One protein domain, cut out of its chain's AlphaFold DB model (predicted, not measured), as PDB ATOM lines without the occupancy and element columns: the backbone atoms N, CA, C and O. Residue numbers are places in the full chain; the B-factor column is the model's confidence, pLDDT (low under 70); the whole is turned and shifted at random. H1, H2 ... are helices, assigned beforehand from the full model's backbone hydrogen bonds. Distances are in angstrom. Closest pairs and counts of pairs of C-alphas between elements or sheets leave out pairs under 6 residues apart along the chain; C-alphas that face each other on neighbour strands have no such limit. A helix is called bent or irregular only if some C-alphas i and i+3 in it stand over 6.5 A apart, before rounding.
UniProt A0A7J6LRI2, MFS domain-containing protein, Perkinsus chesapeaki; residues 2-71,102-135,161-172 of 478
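Overview. This is residues 2 to 71, 102 to 135 and 161 to 172 of the 478 residues of the protein "MFS domain-containing protein" of Perkinsus chesapeaki (UniProt A0A7J6LRI2). Three long helices run side by side, H2 with H3 and H5 packed on it and both running opposite to it, while H3 and H5 do not meet; the short H1 packs at a steep angle on residues 54 to 62 of H3. Residues 162 to 172, most of them in H6, stick out from this body. The printed part has 116 residues, with six named helices in the order H1 to H6 and no named strand, and its class is all helix. It is loose, with a radius of gyration of the C-alphas of 17.5 A, and elongated, spanning 57 by 34 by 24 A.

Along the chain. H1, residues 3 to 13, begins at C-alpha 3 at (145.895, 82.171, 112.711) and is 15.5 A long. H2, residues 19 to 37, is 27.1 A long. H3, residues 42 to 70, is the longest at 42.0 A, from C-alpha 42 at (133.548, 98.620, 124.739); it is neither bent nor irregular, but only just: C-alphas 59 and 62 are 6.1 A apart. H4 is residues 102 to 105, 5.0 A. H5, residues 112 to 134, is 33.2 A long. H6, residues 161 to 171, is 15.1 A long and ends at C-alpha 171 at (139.822, 59.249, 109.325).

Arrangement. H1 touches H3 with residues 54 to 62 of H3 alone, at a steep tilt of 50 degrees, the same way; the closest C-alphas, of Gln 4 and Gly 61, are 5.3 A apart. H1 is close to H2 but not clearly touching, with Ser 11 and Phe 21 the closest C-alphas at 7.6 A. H2 and H3 form a helical hairpin: they touch at a shallow tilt of 27 degrees, opposite ways, closest at the C-alphas of Gly 32 and Leu 52, 4.6 A. H2 touches H5 at a shallow tilt of 8 degrees, opposite ways; the closest C-alphas, of Ser 37 and Ser 114, are 5.2 A apart. H3 and H5 are apart. H4 and H5 only just touch, with 3 pairs of C-alphas within 8 A, the closest those of Phe 102 and Glu 112, 5.5 A. H6 touches no helix; it is close to H1 but not clearly touching, with Pro 5 and Phe 161 the closest C-alphas at 7.2 A. The helix packing is mostly aligned, but only just: 2 of 3 pairs are at a shallow tilt. Every O i to N i+4 pair is within hydrogen-bond range in H1, H2, H5 and H6; in H3 23 of 25 are, and H4 is too short for such a pair.

Size, cuts and confidence. The two C-alphas farthest apart, of Asn 107 and Val 171, are 59.3 A apart. Residues 72 to 101 and 136 to 160 are not printed; the C-alphas across these cuts are 41.0 A and 27.8 A apart. Of the links printed whole, H1 to H2 and H2 to H3 are tight and H4 to H5 is short. The mean pLDDT of the printed part is 80.7; residues 2 to 17, 68, 103 to 110, 161 and 172 are under 70.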
ATOM      1  N   LEU A   2     142.669  80.080 114.469       63.16
ATOM      2  CA  LEU A   2     142.694  80.052 112.979       63.16
ATOM      3  C   LEU A   2     143.974  80.643 112.358       63.16
ATOM      4  O   LEU A   2     144.341  80.323 111.231       63.16
ATOM      5  N   VAL A   3     144.656  81.501 113.114       69.25
ATOM      6  CA  VAL A   3     145.895  82.171 112.711       69.25
ATOM      7  C   VAL A   3     147.073  81.195 112.650       69.25
ATOM      8  O   VAL A   3     147.923  81.334 111.776       69.25
ATOM      9  N   GLN A   4     147.116  80.174 113.517       67.69
ATOM     10  CA  GLN A   4     148.253  79.248 113.596       67.69
ATOM     11  C   GLN A   4     148.486  78.473 112.278       67.69
ATOM     12  O   GLN A   4     149.620  78.485 111.793       67.69
ATOM     13  N   PRO A   5     147.462  77.872 111.630       62.44
ATOM     14  CA  PRO A   5     147.626  77.245 110.314       62.44
ATOM     15  C   PRO A   5     148.064  78.223 109.215       62.44
ATOM     16  O   PRO A   5     148.901  77.881 108.382       62.44
ATOM     17  N   ILE A   6     147.521  79.446 109.218       68.88
ATOM     18  CA  ILE A   6     147.840  80.476 108.214       68.88
ATOM     19  C   ILE A   6     149.309  80.886 108.332       68.88
ATOM     20  O   ILE A   6     150.026  80.931 107.333       68.88
ATOM     21  N   VAL A   7     149.768  81.142 109.560       68.56
ATOM     22  CA  VAL A   7     151.161  81.489 109.857       68.56
ATOM     23  C   VAL A   7     152.102  80.341 109.499       68.56
ATOM     24  O   VAL A   7     153.170  80.600 108.954       68.56
ATOM     25  N   GLY A   8     151.698  79.084 109.711       63.38
ATOM     26  CA  GLY A   8     152.464  77.912 109.271       63.38
ATOM     27  C   GLY A   8     152.710  77.905 107.758       63.38
ATOM     28  O   GLY A   8     153.858  77.874 107.318       63.38
ATOM     29  N   VAL A   9     151.645  78.047 106.956       65.69
ATOM     30  CA  VAL A   9     151.747  78.104 105.483       65.69
ATOM     31  C   VAL A   9     152.569  79.309 105.020       65.69
ATOM     32  O   VAL A   9     153.357  79.205 104.078       65.69
ATOM     33  N   LEU A  10     152.399  80.463 105.667       67.00
ATOM     34  CA  LEU A  10     153.137  81.675 105.322       67.00
ATOM     35  C   LEU A  10     154.625  81.564 105.695       67.00
ATOM     36  O   LEU A  10     155.470  82.057 104.954       67.00
ATOM     37  N   SER A  11     154.955  80.869 106.786       64.06
ATOM     38  CA  SER A  11     156.337  80.596 107.194       64.06
ATOM     39  C   SER A  11     157.049  79.652 106.229       64.06
ATOM     40  O   SER A  11     158.199  79.909 105.861       64.06
ATOM     41  N   ASP A  12     156.357  78.626 105.732       61.41
ATOM     42  CA  ASP A  12     156.909  77.714 104.727       61.41
ATOM     43  C   ASP A  12     157.242  78.440 103.406       61.41
ATOM     44  O   ASP A  12     158.264  78.143 102.786       61.41
ATOM     45  N   ARG A  13     156.465  79.466 103.009       63.38
ATOM     46  CA  ARG A  13     156.743  80.283 101.804       63.38
ATOM     47  C   ARG A  13     158.041  81.088 101.883       63.38
ATOM     48  O   ARG A  13     158.644  81.359 100.850       63.38
ATOM     49  N   ILE A  14     158.469  81.469 103.087       61.69
ATOM     50  CA  ILE A  14     159.694  82.256 103.327       61.69
ATOM     51  C   ILE A  14     160.869  81.319 103.690       61.69
ATOM     52  O   ILE A  14     161.888  81.743 104.229       61.69
ATOM     53  N   GLY A  15     160.742  80.015 103.406       56.31
ATOM     54  CA  GLY A  15     161.797  79.032 103.654       56.31
ATOM     55  C   GLY A  15     161.961  78.683 105.134       56.31
ATOM     56  O   GLY A  15     163.087  78.595 105.612       56.31
ATOM     57  N   ARG A  16     160.850  78.523 105.871       61.62
ATOM     58  CA  ARG A  16     160.815  78.151 107.303       61.62
ATOM     59  C   ARG A  16     161.512  79.133 108.244       61.62
ATOM     60  O   ARG A  16     161.849  78.798 109.377       61.62
ATOM     61  N   ARG A  17     161.659  80.391 107.827       69.75
ATOM     62  CA  ARG A  17     162.147  81.461 108.704       69.75
ATOM     63  C   ARG A  17     161.064  81.833 109.716       69.75
ATOM     64  O   ARG A  17     160.099  82.516 109.384       69.75
ATOM     65  N   ARG A  18     161.227  81.378 110.962       74.50
ATOM     66  CA  ARG A  18     160.259  81.574 112.064       74.50
ATOM     67  C   ARG A  18     160.443  82.894 112.812       74.50
ATOM     68  O   ARG A  18     159.464  83.495 113.246       74.50
ATOM     69  N   LYS A  19     161.680  83.394 112.882       81.56
ATOM     70  CA  LYS A  19     162.056  84.659 113.535       81.56
ATOM     71  C   LYS A  19     161.220  85.889 113.118       81.56
ATOM     72  O   LYS A  19     160.772  86.592 114.019       81.56
ATOM     73  N   PRO A  20     160.920  86.154 111.826       83.19
ATOM     74  CA  PRO A  20     160.092  87.309 111.454       83.19
ATOM     75  C   PRO A  20     158.655  87.223 111.989       83.19
ATOM     76  O   PRO A  20     158.095  88.242 112.381       83.19
ATOM     77  N   PHE A  21     158.073  86.023 112.077       83.88
ATOM     78  CA  PHE A  21     156.735  85.829 112.648       83.88
ATOM     79  C   PHE A  21     156.733  86.007 114.166       83.88
ATOM     80  O   PHE A  21     155.796  86.590 114.705       83.88
ATOM     81  N   LEU A  22     157.800  85.573 114.847       87.12
ATOM     82  CA  LEU A  22     157.982  85.818 116.279       87.12
ATOM     83  C   LEU A  22     158.109  87.317 116.577       87.12
ATOM     84  O   LEU A  22     157.463  87.809 117.494       87.12
ATOM     85  N   ILE A  23     158.884  88.060 115.783       90.12
ATOM     86  CA  ILE A  23     159.024  89.514 115.943       90.12
ATOM     87  C   ILE A  23     157.686  90.215 115.677       90.12
ATOM     88  O   ILE A  23     157.245  91.018 116.496       90.12
ATOM     89  N   ALA A  24     157.009  89.887 114.573       90.12
ATOM     90  CA  ALA A  24     155.715  90.481 114.237       90.12
ATOM     91  C   ALA A  24     154.649  90.190 115.306       90.12
ATOM     92  O   ALA A  24     153.945  91.100 115.737       90.12
ATOM     93  N   GLY A  25     154.569  88.940 115.777       91.31
ATOM     94  CA  GLY A  25     153.677  88.546 116.865       91.31
ATOM     95  C   GLY A  25     154.005  89.263 118.175       91.31
ATOM     96  O   GLY A  25     153.094  89.719 118.855       91.31
ATOM     97  N   LEU A  26     155.290  89.442 118.500       93.62
ATOM     98  CA  LEU A  26     155.729  90.172 119.691       93.62
ATOM     99  C   LEU A  26     155.292  91.642 119.660       93.62
ATOM    100  O   LEU A  26     154.667  92.114 120.608       93.62
ATOM    101  N   PHE A  27     155.557  92.351 118.559       94.56
ATOM    102  CA  PHE A  27     155.092  93.731 118.381       94.56
ATOM    103  C   PHE A  27     153.562  93.831 118.430       94.56
ATOM    104  O   PHE A  27     153.020  94.747 119.054       94.56
ATOM    105  N   GLY A  28     152.860  92.873 117.818       94.75
ATOM    106  CA  GLY A  28     151.401  92.773 117.876       94.75
ATOM    107  C   GLY A  28     150.873  92.582 119.300       94.75
ATOM    108  O   GLY A  28     149.949  93.274 119.711       94.75
ATOM    109  N   MET A  29     151.497  91.712 120.102       94.81
ATOM    110  CA  MET A  29     151.091  91.488 121.494       94.81
ATOM    111  C   MET A  29     151.272  92.743 122.349       94.81
ATOM    112  O   MET A  29     150.351  93.130 123.060       94.81
ATOM    113  N   VAL A  30     152.424  93.414 122.256       95.31
ATOM    114  CA  VAL A  30     152.695  94.634 123.039       95.31
ATOM    115  C   VAL A  30     151.734  95.756 122.651       95.31
ATOM    116  O   VAL A  30     151.133  96.386 123.517       95.31
ATOM    117  N   SER A  31     151.539  95.983 121.350       93.94
ATOM    118  CA  SER A  31     150.594  97.000 120.878       93.94
ATOM    119  C   SER A  31     149.145  96.664 121.250       93.94
ATOM    120  O   SER A  31     148.415  97.555 121.678       93.94
ATOM    121  N   GLY A  32     148.738  95.393 121.172       94.44
ATOM    122  CA  GLY A  32     147.410  94.931 121.582       94.44
ATOM    123  C   GLY A  32     147.141  95.105 123.078       94.44
ATOM    124  O   GLY A  32     146.078  95.603 123.441       94.44
ATOM    125  N   LEU A  33     148.110  94.771 123.939       92.56
ATOM    126  CA  LEU A  33     148.018  94.962 125.395       92.56
ATOM    127  C   LEU A  33     147.845  96.444 125.758       92.56
ATOM    128  O   LEU A  33     146.959  96.794 126.538       92.56
ATOM    129  N   LEU A  34     148.655  97.322 125.159       90.56
ATOM    130  CA  LEU A  34     148.578  98.764 125.402       90.56
ATOM    131  C   LEU A  34     147.281  99.371 124.856       90.56
ATOM    132  O   LEU A  34     146.677 100.211 125.525       90.56
ATOM    133  N   ALA A  35     146.829  98.938 123.676       92.12
ATOM    134  CA  ALA A  35     145.569  99.392 123.095       92.12
ATOM    135  C   ALA A  35     144.367  98.963 123.947       92.12
ATOM    136  O   ALA A  35     143.486  99.779 124.209       92.12
ATOM    137  N   PHE A  36     144.362  97.721 124.439       91.00
ATOM    138  CA  PHE A  36     143.304  97.216 125.314       91.00
ATOM    139  C   PHE A  36     143.270  97.963 126.653       91.00
ATOM    140  O   PHE A  36     142.208  98.396 127.089       91.00
ATOM    141  N   SER A  37     144.435  98.199 127.266       88.50
ATOM    142  CA  SER A  37     144.546  98.949 128.524       88.50
ATOM    143  C   SER A  37     144.047 100.395 128.432       88.50
ATOM    144  O   SER A  37     143.692 100.965 129.462       88.50
ATOM    145  N   ASN A  38     144.080 101.006 127.246       87.25
ATOM    146  CA  ASN A  38     143.693 102.404 127.020       87.25
ATOM    147  C   ASN A  38     142.378 102.526 126.231       87.25
ATOM    148  O   ASN A  38     142.072 103.590 125.690       87.25
ATOM    149  N   ALA A  39     141.605 101.443 126.129       89.12
ATOM    150  CA  ALA A  39     140.346 101.444 125.405       89.12
ATOM    151  C   ALA A  39     139.319 102.362 126.091       89.12
ATOM    152  O   ALA A  39     139.005 102.204 127.266       89.12
ATOM    153  N   THR A  40     138.766 103.312 125.336       86.88
ATOM    154  CA  THR A  40     137.779 104.291 125.830       86.88
ATOM    155  C   THR A  40     136.331 103.851 125.617       86.88
ATOM    156  O   THR A  40     135.411 104.447 126.166       86.88
ATOM    157  N   SER A  41     136.116 102.810 124.809       89.62
ATOM    158  CA  SER A  41     134.804 102.237 124.507       89.62
ATOM    159  C   SER A  41     134.846 100.709 124.531       89.62
ATOM    160  O   SER A  41     135.882 100.100 124.240       89.62
ATOM    161  N   SER A  42     133.701 100.080 124.795       86.94
ATOM    162  CA  SER A  42     133.548  98.620 124.739       86.94
ATOM    163  C   SER A  42     133.911  98.046 123.366       86.94
ATOM    164  O   SER A  42     134.565  97.008 123.285       86.94
ATOM    165  N   LEU A  43     133.579  98.757 122.281       90.06
ATOM    166  CA  LEU A  43     133.945  98.355 120.924       90.06
ATOM    167  C   LEU A  43     135.463  98.404 120.704       90.06
ATOM    168  O   LEU A  43     136.030  97.452 120.170       90.06
ATOM    169  N   SER A  44     136.137  99.476 121.139       90.88
ATOM    170  CA  SER A  44     137.603  99.543 121.054       90.88
ATOM    171  C   SER A  44     138.272  98.445 121.880       90.88
ATOM    172  O   SER A  44     139.208  97.820 121.394       90.88
ATOM    173  N   ALA A  45     137.745  98.142 123.073       88.00
ATOM    174  CA  ALA A  45     138.255  97.062 123.910       88.00
ATOM    175  C   ALA A  45     138.096  95.703 123.212       88.00
ATOM    176  O   ALA A  45     139.054  94.942 123.129       88.00
ATOM    177  N   ALA A  46     136.927  95.425 122.626       88.56
ATOM    178  CA  ALA A  46     136.683  94.188 121.888       88.56
ATOM    179  C   ALA A  46     137.630  94.025 120.685       88.56
ATOM    180  O   ALA A  46     138.230  92.965 120.505       88.56
ATOM    181  N   ILE A  47     137.827  95.085 119.893       92.25
ATOM    182  CA  ILE A  47     138.731  95.058 118.733       92.25
ATOM    183  C   ILE A  47     140.184  94.839 119.176       92.25
ATOM    184  O   ILE A  47     140.880  94.002 118.599       92.25
ATOM    185  N   SER A  48     140.645  95.556 120.204       92.44
ATOM    186  CA  SER A  48     141.997  95.388 120.749       92.44
ATOM    187  C   SER A  48     142.211  93.997 121.340       92.44
ATOM    188  O   SER A  48     143.274  93.416 121.141       92.44
ATOM    189  N   PHE A  49     141.197  93.433 122.001       89.19
ATOM    190  CA  PHE A  49     141.226  92.069 122.519       89.19
ATOM    191  C   PHE A  49     141.366  91.034 121.395       89.19
ATOM    192  O   PHE A  49     142.236  90.168 121.463       89.19
ATOM    193  N   TRP A  50     140.584  91.150 120.316       90.00
ATOM    194  CA  TRP A  50     140.712  90.254 119.160       90.00
ATOM    195  C   TRP A  50     142.064  90.387 118.460       90.00
ATOM    196  O   TRP A  50     142.668  89.386 118.075       90.00
ATOM    197  N   PHE A  51     142.569  91.612 118.313       92.56
ATOM    198  CA  PHE A  51     143.898  91.849 117.756       92.56
ATOM    199  C   PHE A  51     145.008  91.237 118.630       92.56
ATOM    200  O   PHE A  51     145.952  90.629 118.108       92.56
ATOM    201  N   LEU A  52     144.876  91.347 119.954       92.00
ATOM    202  CA  LEU A  52     145.781  90.726 120.912       92.00
ATOM    203  C   LEU A  52     145.755  89.197 120.786       92.00
ATOM    204  O   LEU A  52     146.820  88.594 120.659       92.00
ATOM    205  N   ASP A  53     144.575  88.569 120.728       88.19
ATOM    206  CA  ASP A  53     144.463  87.114 120.548       88.19
ATOM    207  C   ASP A  53     145.099  86.648 119.227       88.19
ATOM    208  O   ASP A  53     145.872  85.685 119.198       88.19
ATOM    209  N   ILE A  54     144.864  87.366 118.123       87.06
ATOM    210  CA  ILE A  54     145.509  87.084 116.831       87.06
ATOM    211  C   ILE A  54     147.035  87.114 116.969       87.06
ATOM    212  O   ILE A  54     147.716  86.206 116.484       87.06
ATOM    213  N   SER A  55     147.567  88.117 117.663       91.38
ATOM    214  CA  SER A  55     149.006  88.294 117.867       91.38
ATOM    215  C   SER A  55     149.609  87.203 118.755       91.38
ATOM    216  O   SER A  55     150.652  86.644 118.411       91.38
ATOM    217  N   ILE A  56     148.925  86.824 119.842       88.00
ATOM    218  CA  ILE A  56     149.316  85.701 120.709       88.00
ATOM    219  C   ILE A  56     149.382  84.411 119.891       88.00
ATOM    220  O   ILE A  56     150.375  83.684 119.942       88.00
ATOM    221  N   ASN A  57     148.359  84.138 119.081       82.81
ATOM    222  CA  ASN A  57     148.319  82.946 118.240       82.81
ATOM    223  C   ASN A  57     149.417  82.949 117.160       82.81
ATOM    224  O   ASN A  57     149.999  81.897 116.881       82.81
ATOM    225  N   ALA A  58     149.710  84.111 116.567       82.88
ATOM    226  CA  ALA A  58     150.783  84.274 115.589       82.88
ATOM    227  C   ALA A  58     152.179  84.069 116.201       82.88
ATOM    228  O   ALA A  58     153.074  83.586 115.512       82.88
ATOM    229  N   TYR A  59     152.351  84.389 117.485       86.81
ATOM    230  CA  TYR A  59     153.590  84.169 118.228       86.81
ATOM    231  C   TYR A  59     153.736  82.719 118.722       86.81
ATOM    232  O   TYR A  59     154.776  82.084 118.539       86.81
ATOM    233  N   GLN A  60     152.679  82.159 119.320       80.38
ATOM    234  CA  GLN A  60     152.708  80.846 119.968       80.38
ATOM    235  C   GLN A  60     152.916  79.691 118.975       80.38
ATOM    236  O   GLN A  60     153.611  78.727 119.299       80.38
ATOM    237  N   GLY A  61     152.329  79.778 117.774       73.25
ATOM    238  CA  GLY A  61     152.440  78.736 116.747       73.25
ATOM    239  C   GLY A  61     153.895  78.448 116.341       73.25
ATOM    240  O   GLY A  61     154.368  77.326 116.546       73.25
ATOM    241  N   PRO A  62     154.638  79.447 115.824       77.25
ATOM    242  CA  PRO A  62     156.051  79.301 115.479       77.25
ATOM    243  C   PRO A  62     156.935  78.887 116.659       77.25
ATOM    244  O   PRO A  62     157.862  78.106 116.462       77.25
ATOM    245  N   LEU A  63     156.642  79.367 117.876       77.25
ATOM    246  CA  LEU A  63     157.404  79.017 119.077       77.25
ATOM    247  C   LEU A  63     157.284  77.524 119.420       77.25
ATOM    248  O   LEU A  63     158.291  76.864 119.668       77.25
ATOM    249  N   ARG A  64     156.064  76.970 119.393       73.00
ATOM    250  CA  ARG A  64     155.843  75.531 119.627       73.00
ATOM    251  C   ARG A  64     156.493  74.671 118.558       73.00
ATOM    252  O   ARG A  64     157.080  73.644 118.881       73.00
ATOM    253  N   ALA A  65     156.401  75.096 117.302       70.75
ATOM    254  CA  ALA A  65     157.067  74.390 116.224       70.75
ATOM    255  C   ALA A  65     158.591  74.403 116.440       70.75
ATOM    256  O   ALA A  65     159.250  73.391 116.229       70.75
ATOM    257  N   LEU A  66     159.171  75.539 116.862       74.00
ATOM    258  CA  LEU A  66     160.623  75.692 117.030       74.00
ATOM    259  C   LEU A  66     161.197  74.688 118.029       74.00
ATOM    260  O   LEU A  66     162.293  74.184 117.813       74.00
ATOM    261  N   LEU A  67     160.448  74.354 119.076       75.31
ATOM    262  CA  LEU A  67     160.840  73.322 120.030       75.31
ATOM    263  C   LEU A  67     161.094  71.967 119.354       75.31
ATOM    264  O   LEU A  67     162.117  71.339 119.600       75.31
ATOM    265  N   VAL A  68     160.160  71.518 118.513       68.81
ATOM    266  CA  VAL A  68     160.235  70.204 117.853       68.81
ATOM    267  C   VAL A  68     161.344  70.187 116.801       68.81
ATOM    268  O   VAL A  68     162.005  69.169 116.628       68.81
ATOM    269  N   ASP A  69     161.585  71.324 116.147       71.94
ATOM    270  CA  ASP A  69     162.657  71.465 115.159       71.94
ATOM    271  C   ASP A  69     164.060  71.525 115.790       71.94
ATOM    272  O   ASP A  69     165.024  71.095 115.164       71.94
ATOM    273  N   THR A  70     164.200  72.062 117.006       75.25
ATOM    274  CA  THR A  70     165.514  72.288 117.643       75.25
ATOM    275  C   THR A  70     165.927  71.181 118.607       75.25
ATOM    276  O   THR A  70     167.121  70.970 118.825       75.25
ATOM    277  N   VAL A  71     164.965  70.472 119.203       75.44
ATOM    278  CA  VAL A  71     165.232  69.466 120.233       75.44
ATOM    279  C   VAL A  71     165.218  68.056 119.624       75.44
ATOM    280  O   VAL A  71     164.207  67.666 119.031       75.44
ATOM    281  N   PHE A 102     147.172  97.999 143.312       79.81
ATOM    282  CA  PHE A 102     147.852  99.116 142.652       79.81
ATOM    283  C   PHE A 102     147.177 100.471 142.883       79.81
ATOM    284  O   PHE A 102     147.859 101.495 142.812       79.81
ATOM    285  N   ALA A 103     145.875 100.485 143.183       68.81
ATOM    286  CA  ALA A 103     145.110 101.712 143.390       68.81
ATOM    287  C   ALA A 103     145.558 102.464 144.653       68.81
ATOM    288  O   ALA A 103     145.659 103.689 144.635       68.81
ATOM    289  N   ASN A 104     145.878 101.738 145.728       68.31
ATOM    290  CA  ASN A 104     146.354 102.330 146.980       68.31
ATOM    291  C   ASN A 104     147.887 102.406 147.074       68.31
ATOM    292  O   ASN A 104     148.412 103.201 147.853       68.31
ATOM    293  N   SER A 105     148.621 101.594 146.303       66.88
ATOM    294  CA  SER A 105     150.083 101.496 146.422       66.88
ATOM    295  C   SER A 105     150.865 102.525 145.597       66.88
ATOM    296  O   SER A 105     152.034 102.767 145.910       66.88
ATOM    297  N   SER A 106     150.299 103.116 144.538       60.41
ATOM    298  CA  SER A 106     151.039 104.069 143.695       60.41
ATOM    299  C   SER A 106     150.135 105.071 142.974       60.41
ATOM    300  O   SER A 106     149.267 104.676 142.206       60.41
ATOM    301  N   ASN A 107     150.424 106.371 143.101       61.16
ATOM    302  CA  ASN A 107     149.752 107.448 142.348       61.16
ATOM    303  C   ASN A 107     150.066 107.452 140.833       61.16
ATOM    304  O   ASN A 107     149.685 108.383 140.127       61.16
ATOM    305  N   SER A 108     150.814 106.468 140.325       66.94
ATOM    306  CA  SER A 108     151.292 106.437 138.938       66.94
ATOM    307  C   SER A 108     150.315 105.786 137.956       66.94
ATOM    308  O   SER A 108     150.449 106.017 136.756       66.94
ATOM    309  N   PHE A 109     149.345 104.997 138.431       69.06
ATOM    310  CA  PHE A 109     148.385 104.296 137.575       69.06
ATOM    311  C   PHE A 109     146.965 104.822 137.777       69.06
ATOM    312  O   PHE A 109     146.533 105.081 138.895       69.06
ATOM    313  N   THR A 110     146.230 104.964 136.674       67.75
ATOM    314  CA  THR A 110     144.838 105.442 136.666       67.75
ATOM    315  C   THR A 110     143.831 104.340 136.992       67.75
ATOM    316  O   THR A 110     142.735 104.637 137.461       67.75
ATOM    317  N   SER A 111     144.183 103.072 136.754       75.69
ATOM    318  CA  SER A 111     143.370 101.901 137.088       75.69
ATOM    319  C   SER A 111     144.239 100.670 137.365       75.69
ATOM    320  O   SER A 111     145.333 100.531 136.811       75.69
ATOM    321  N   GLU A 112     143.733  99.745 138.187       77.81
ATOM    322  CA  GLU A 112     144.387  98.452 138.464       77.81
ATOM    323  C   GLU A 112     144.601  97.639 137.189       77.81
ATOM    324  O   GLU A 112     145.669  97.065 136.979       77.81
ATOM    325  N   VAL A 113     143.612  97.667 136.293       79.94
ATOM    326  CA  VAL A 113     143.688  97.033 134.975       79.94
ATOM    327  C   VAL A 113     144.900  97.574 134.216       79.94
ATOM    328  O   VAL A 113     145.733  96.797 133.758       79.94
ATOM    329  N   SER A 114     145.072  98.896 134.152       83.62
ATOM    330  CA  SER A 114     146.203  99.483 133.430       83.62
ATOM    331  C   SER A 114     147.562  99.061 133.994       83.62
ATOM    332  O   SER A 114     148.470  98.750 133.220       83.62
ATOM    333  N   ALA A 115     147.689  98.956 135.321       85.00
ATOM    334  CA  ALA A 115     148.911  98.476 135.959       85.00
ATOM    335  C   ALA A 115     149.241  97.029 135.547       85.00
ATOM    336  O   ALA A 115     150.351  96.752 135.086       85.00
ATOM    337  N   VAL A 116     148.267  96.114 135.629       87.31
ATOM    338  CA  VAL A 116     148.454  94.696 135.267       87.31
ATOM    339  C   VAL A 116     148.877  94.547 133.801       87.31
ATOM    340  O   VAL A 116     149.823  93.815 133.495       87.31
ATOM    341  N   PHE A 117     148.234  95.275 132.884       88.75
ATOM    342  CA  PHE A 117     148.580  95.243 131.459       88.75
ATOM    343  C   PHE A 117     149.955  95.867 131.165       88.75
ATOM    344  O   PHE A 117     150.674  95.372 130.290       88.75
ATOM    345  N   ALA A 118     150.371  96.894 131.913       88.50
ATOM    346  CA  ALA A 118     151.702  97.488 131.792       88.50
ATOM    347  C   ALA A 118     152.808  96.512 132.230       88.50
ATOM    348  O   ALA A 118     153.744  96.263 131.465       88.50
ATOM    349  N   PHE A 119     152.676  95.887 133.407       89.75
ATOM    350  CA  PHE A 119     153.627  94.865 133.867       89.75
ATOM    351  C   PHE A 119     153.678  93.663 132.920       89.75
ATOM    352  O   PHE A 119     154.762  93.180 132.589       89.75
ATOM    353  N   THR A 120     152.521  93.228 132.414       91.00
ATOM    354  CA  THR A 120     152.439  92.151 131.417       91.00
ATOM    355  C   THR A 120     153.169  92.527 130.127       91.00
ATOM    356  O   THR A 120     153.905  91.710 129.575       91.00
ATOM    357  N   SER A 121     153.036  93.773 129.666       92.75
ATOM    358  CA  SER A 121     153.740  94.264 128.475       92.75
ATOM    359  C   SER A 121     155.258  94.245 128.666       92.75
ATOM    360  O   SER A 121     155.974  93.768 127.788       92.75
ATOM    361  N   ILE A 122     155.755  94.689 129.826       92.94
ATOM    362  CA  ILE A 122     157.188  94.640 130.166       92.94
ATOM    363  C   ILE A 122     157.688  93.193 130.172       92.94
ATOM    364  O   ILE A 122     158.712  92.893 129.557       92.94
ATOM    365  N   TYR A 123     156.949  92.286 130.816       92.69
ATOM    366  CA  TYR A 123     157.289  90.865 130.847       92.69
ATOM    367  C   TYR A 123     157.382  90.277 129.433       92.69
ATOM    368  O   TYR A 123     158.401  89.678 129.093       92.69
ATOM    369  N   VAL A 124     156.370  90.516 128.589       93.19
ATOM    370  CA  VAL A 124     156.326  90.041 127.198       93.19
ATOM    371  C   VAL A 124     157.479  90.609 126.369       93.19
ATOM    372  O   VAL A 124     158.073  89.871 125.585       93.19
ATOM    373  N   ILE A 125     157.842  91.883 126.553       94.88
ATOM    374  CA  ILE A 125     159.000  92.488 125.879       94.88
ATOM    375  C   ILE A 125     160.285  91.766 126.281       94.88
ATOM    376  O   ILE A 125     161.048  91.370 125.403       94.88
ATOM    377  N   ILE A 126     160.523  91.568 127.580       94.25
ATOM    378  CA  ILE A 126     161.749  90.930 128.080       94.25
ATOM    379  C   ILE A 126     161.816  89.475 127.608       94.25
ATOM    380  O   ILE A 126     162.779  89.086 126.943       94.25
ATOM    381  N   SER A 127     160.788  88.675 127.900       91.56
ATOM    382  CA  SER A 127     160.766  87.252 127.553       91.56
ATOM    383  C   SER A 127     160.768  87.038 126.040       91.56
ATOM    384  O   SER A 127     161.458  86.156 125.533       91.56
ATOM    385  N   GLY A 128     160.018  87.860 125.305       90.69
ATOM    386  CA  GLY A 128     159.908  87.788 123.855       90.69
ATOM    387  C   GLY A 128     161.195  88.189 123.146       90.69
ATOM    388  O   GLY A 128     161.602  87.507 122.206       90.69
ATOM    389  N   SER A 129     161.866  89.243 123.617       91.38
ATOM    390  CA  SER A 129     163.156  89.675 123.067       91.38
ATOM    391  C   SER A 129     164.237  88.632 123.324       91.38
ATOM    392  O   SER A 129     164.951  88.268 122.394       91.38
ATOM    393  N   LEU A 130     164.305  88.078 124.543       90.62
ATOM    394  CA  LEU A 130     165.208  86.969 124.863       90.62
ATOM    395  C   LEU A 130     164.966  85.771 123.941       90.62
ATOM    396  O   LEU A 130     165.909  85.263 123.342       90.62
ATOM    397  N   ALA A 131     163.705  85.367 123.760       87.06
ATOM    398  CA  ALA A 131     163.359  84.277 122.856       87.06
ATOM    399  C   ALA A 131     163.836  84.559 121.423       87.06
ATOM    400  O   ALA A 131     164.516  83.722 120.840       87.06
ATOM    401  N   VAL A 132     163.547  85.747 120.875       87.25
ATOM    402  CA  VAL A 132     163.972  86.151 119.522       87.25
ATOM    403  C   VAL A 132     165.498  86.189 119.381       87.25
ATOM    404  O   VAL A 132     166.011  85.790 118.335       87.25
ATOM    405  N   CYS A 133     166.225  86.643 120.404       87.25
ATOM    406  CA  CYS A 133     167.689  86.665 120.415       87.25
ATOM    407  C   CYS A 133     168.299  85.259 120.457       87.25
ATOM    408  O   CYS A 133     169.334  85.033 119.835       87.25
ATOM    409  N   CYS A 134     167.662  84.320 121.157       84.75
ATOM    410  CA  CYS A 134     168.132  82.943 121.274       84.75
ATOM    411  C   CYS A 134     167.768  82.057 120.071       84.75
ATOM    412  O   CYS A 134     168.322  80.967 119.958       84.75
ATOM    413  N   VAL A 135     166.857  82.483 119.183       83.06
ATOM    414  CA  VAL A 135     166.525  81.721 117.968       83.06
ATOM    415  C   VAL A 135     167.678  81.820 116.957       83.06
ATOM    416  O   VAL A 135     167.947  82.924 116.466       83.06
ATOM    417  N   PHE A 161     142.410  74.215 105.216       68.44
ATOM    418  CA  PHE A 161     142.369  73.868 106.640       68.44
ATOM    419  C   PHE A 161     141.043  73.202 107.029       68.44
ATOM    420  O   PHE A 161     141.045  72.145 107.651       68.44
ATOM    421  N   LEU A 162     139.907  73.770 106.607       70.81
ATOM    422  CA  LEU A 162     138.588  73.183 106.869       70.81
ATOM    423  C   LEU A 162     138.447  71.791 106.246       70.81
ATOM    424  O   LEU A 162     137.891  70.892 106.875       70.81
ATOM    425  N   LYS A 163     138.983  71.593 105.037       75.88
ATOM    426  CA  LYS A 163     139.018  70.283 104.383       75.88
ATOM    427  C   LYS A 163     139.894  69.293 105.154       75.88
ATOM    428  O   LYS A 163     139.439  68.193 105.431       75.88
ATOM    429  N   GLU A 164     141.104  69.687 105.548       71.88
ATOM    430  CA  GLU A 164     142.026  68.851 106.328       71.88
ATOM    431  C   GLU A 164     141.453  68.495 107.709       71.88
ATOM    432  O   GLU A 164     141.590  67.353 108.144       71.88
ATOM    433  N   ALA A 165     140.744  69.420 108.359       72.31
ATOM    434  CA  ALA A 165     140.022  69.164 109.601       72.31
ATOM    435  C   ALA A 165     138.850  68.190 109.397       72.31
ATOM    436  O   ALA A 165     138.721  67.218 110.140       72.31
ATOM    437  N   CYS A 166     138.019  68.396 108.370       78.12
ATOM    438  CA  CYS A 166     136.911  67.490 108.050       78.12
ATOM    439  C   CYS A 166     137.405  66.079 107.708       78.12
ATOM    440  O   CYS A 166     136.853  65.088 108.190       78.12
ATOM    441  N   ASP A 167     138.461  65.983 106.903       74.44
ATOM    442  CA  ASP A 167     139.093  64.714 106.554       74.44
ATOM    443  C   ASP A 167     139.743  64.074 107.793       74.44
ATOM    444  O   ASP A 167     139.646  62.862 107.981       74.44
ATOM    445  N   GLY A 168     140.337  64.876 108.682       71.88
ATOM    446  CA  GLY A 168     140.886  64.429 109.960       71.88
ATOM    447  C   GLY A 168     139.838  63.792 110.869       71.88
ATOM    448  O   GLY A 168     140.062  62.696 111.371       71.88
ATOM    449  N   VAL A 169     138.666  64.420 111.021       75.88
ATOM    450  CA  VAL A 169     137.549  63.871 111.813       75.88
ATOM    451  C   VAL A 169     137.053  62.545 111.228       75.88
ATOM    452  O   VAL A 169     136.766  61.611 111.976       75.88
ATOM    453  N   ARG A 170     136.982  62.431 109.894       77.38
ATOM    454  CA  ARG A 170     136.516  61.213 109.209       77.38
ATOM    455  C   ARG A 170     137.474  60.033 109.346       77.38
ATOM    456  O   ARG A 170     137.021  58.900 109.469       77.38
ATOM    457  N   VAL A 171     138.778  60.291 109.306       72.62
ATOM    458  CA  VAL A 171     139.822  59.249 109.325       72.62
ATOM    459  C   VAL A 171     140.189  58.827 110.758       72.62
ATOM    460  O   VAL A 171     140.886  57.834 110.957       72.62
ATOM    461  N   MET A 172     139.699  59.542 111.774       68.56
ATOM    462  CA  MET A 172     140.113  59.366 113.163       68.56
ATOM    463  C   MET A 172     139.716  57.987 113.756       68.56
ATOM    464  O   MET A 172     138.523  57.652 113.835       68.56
TER     465      MET A 172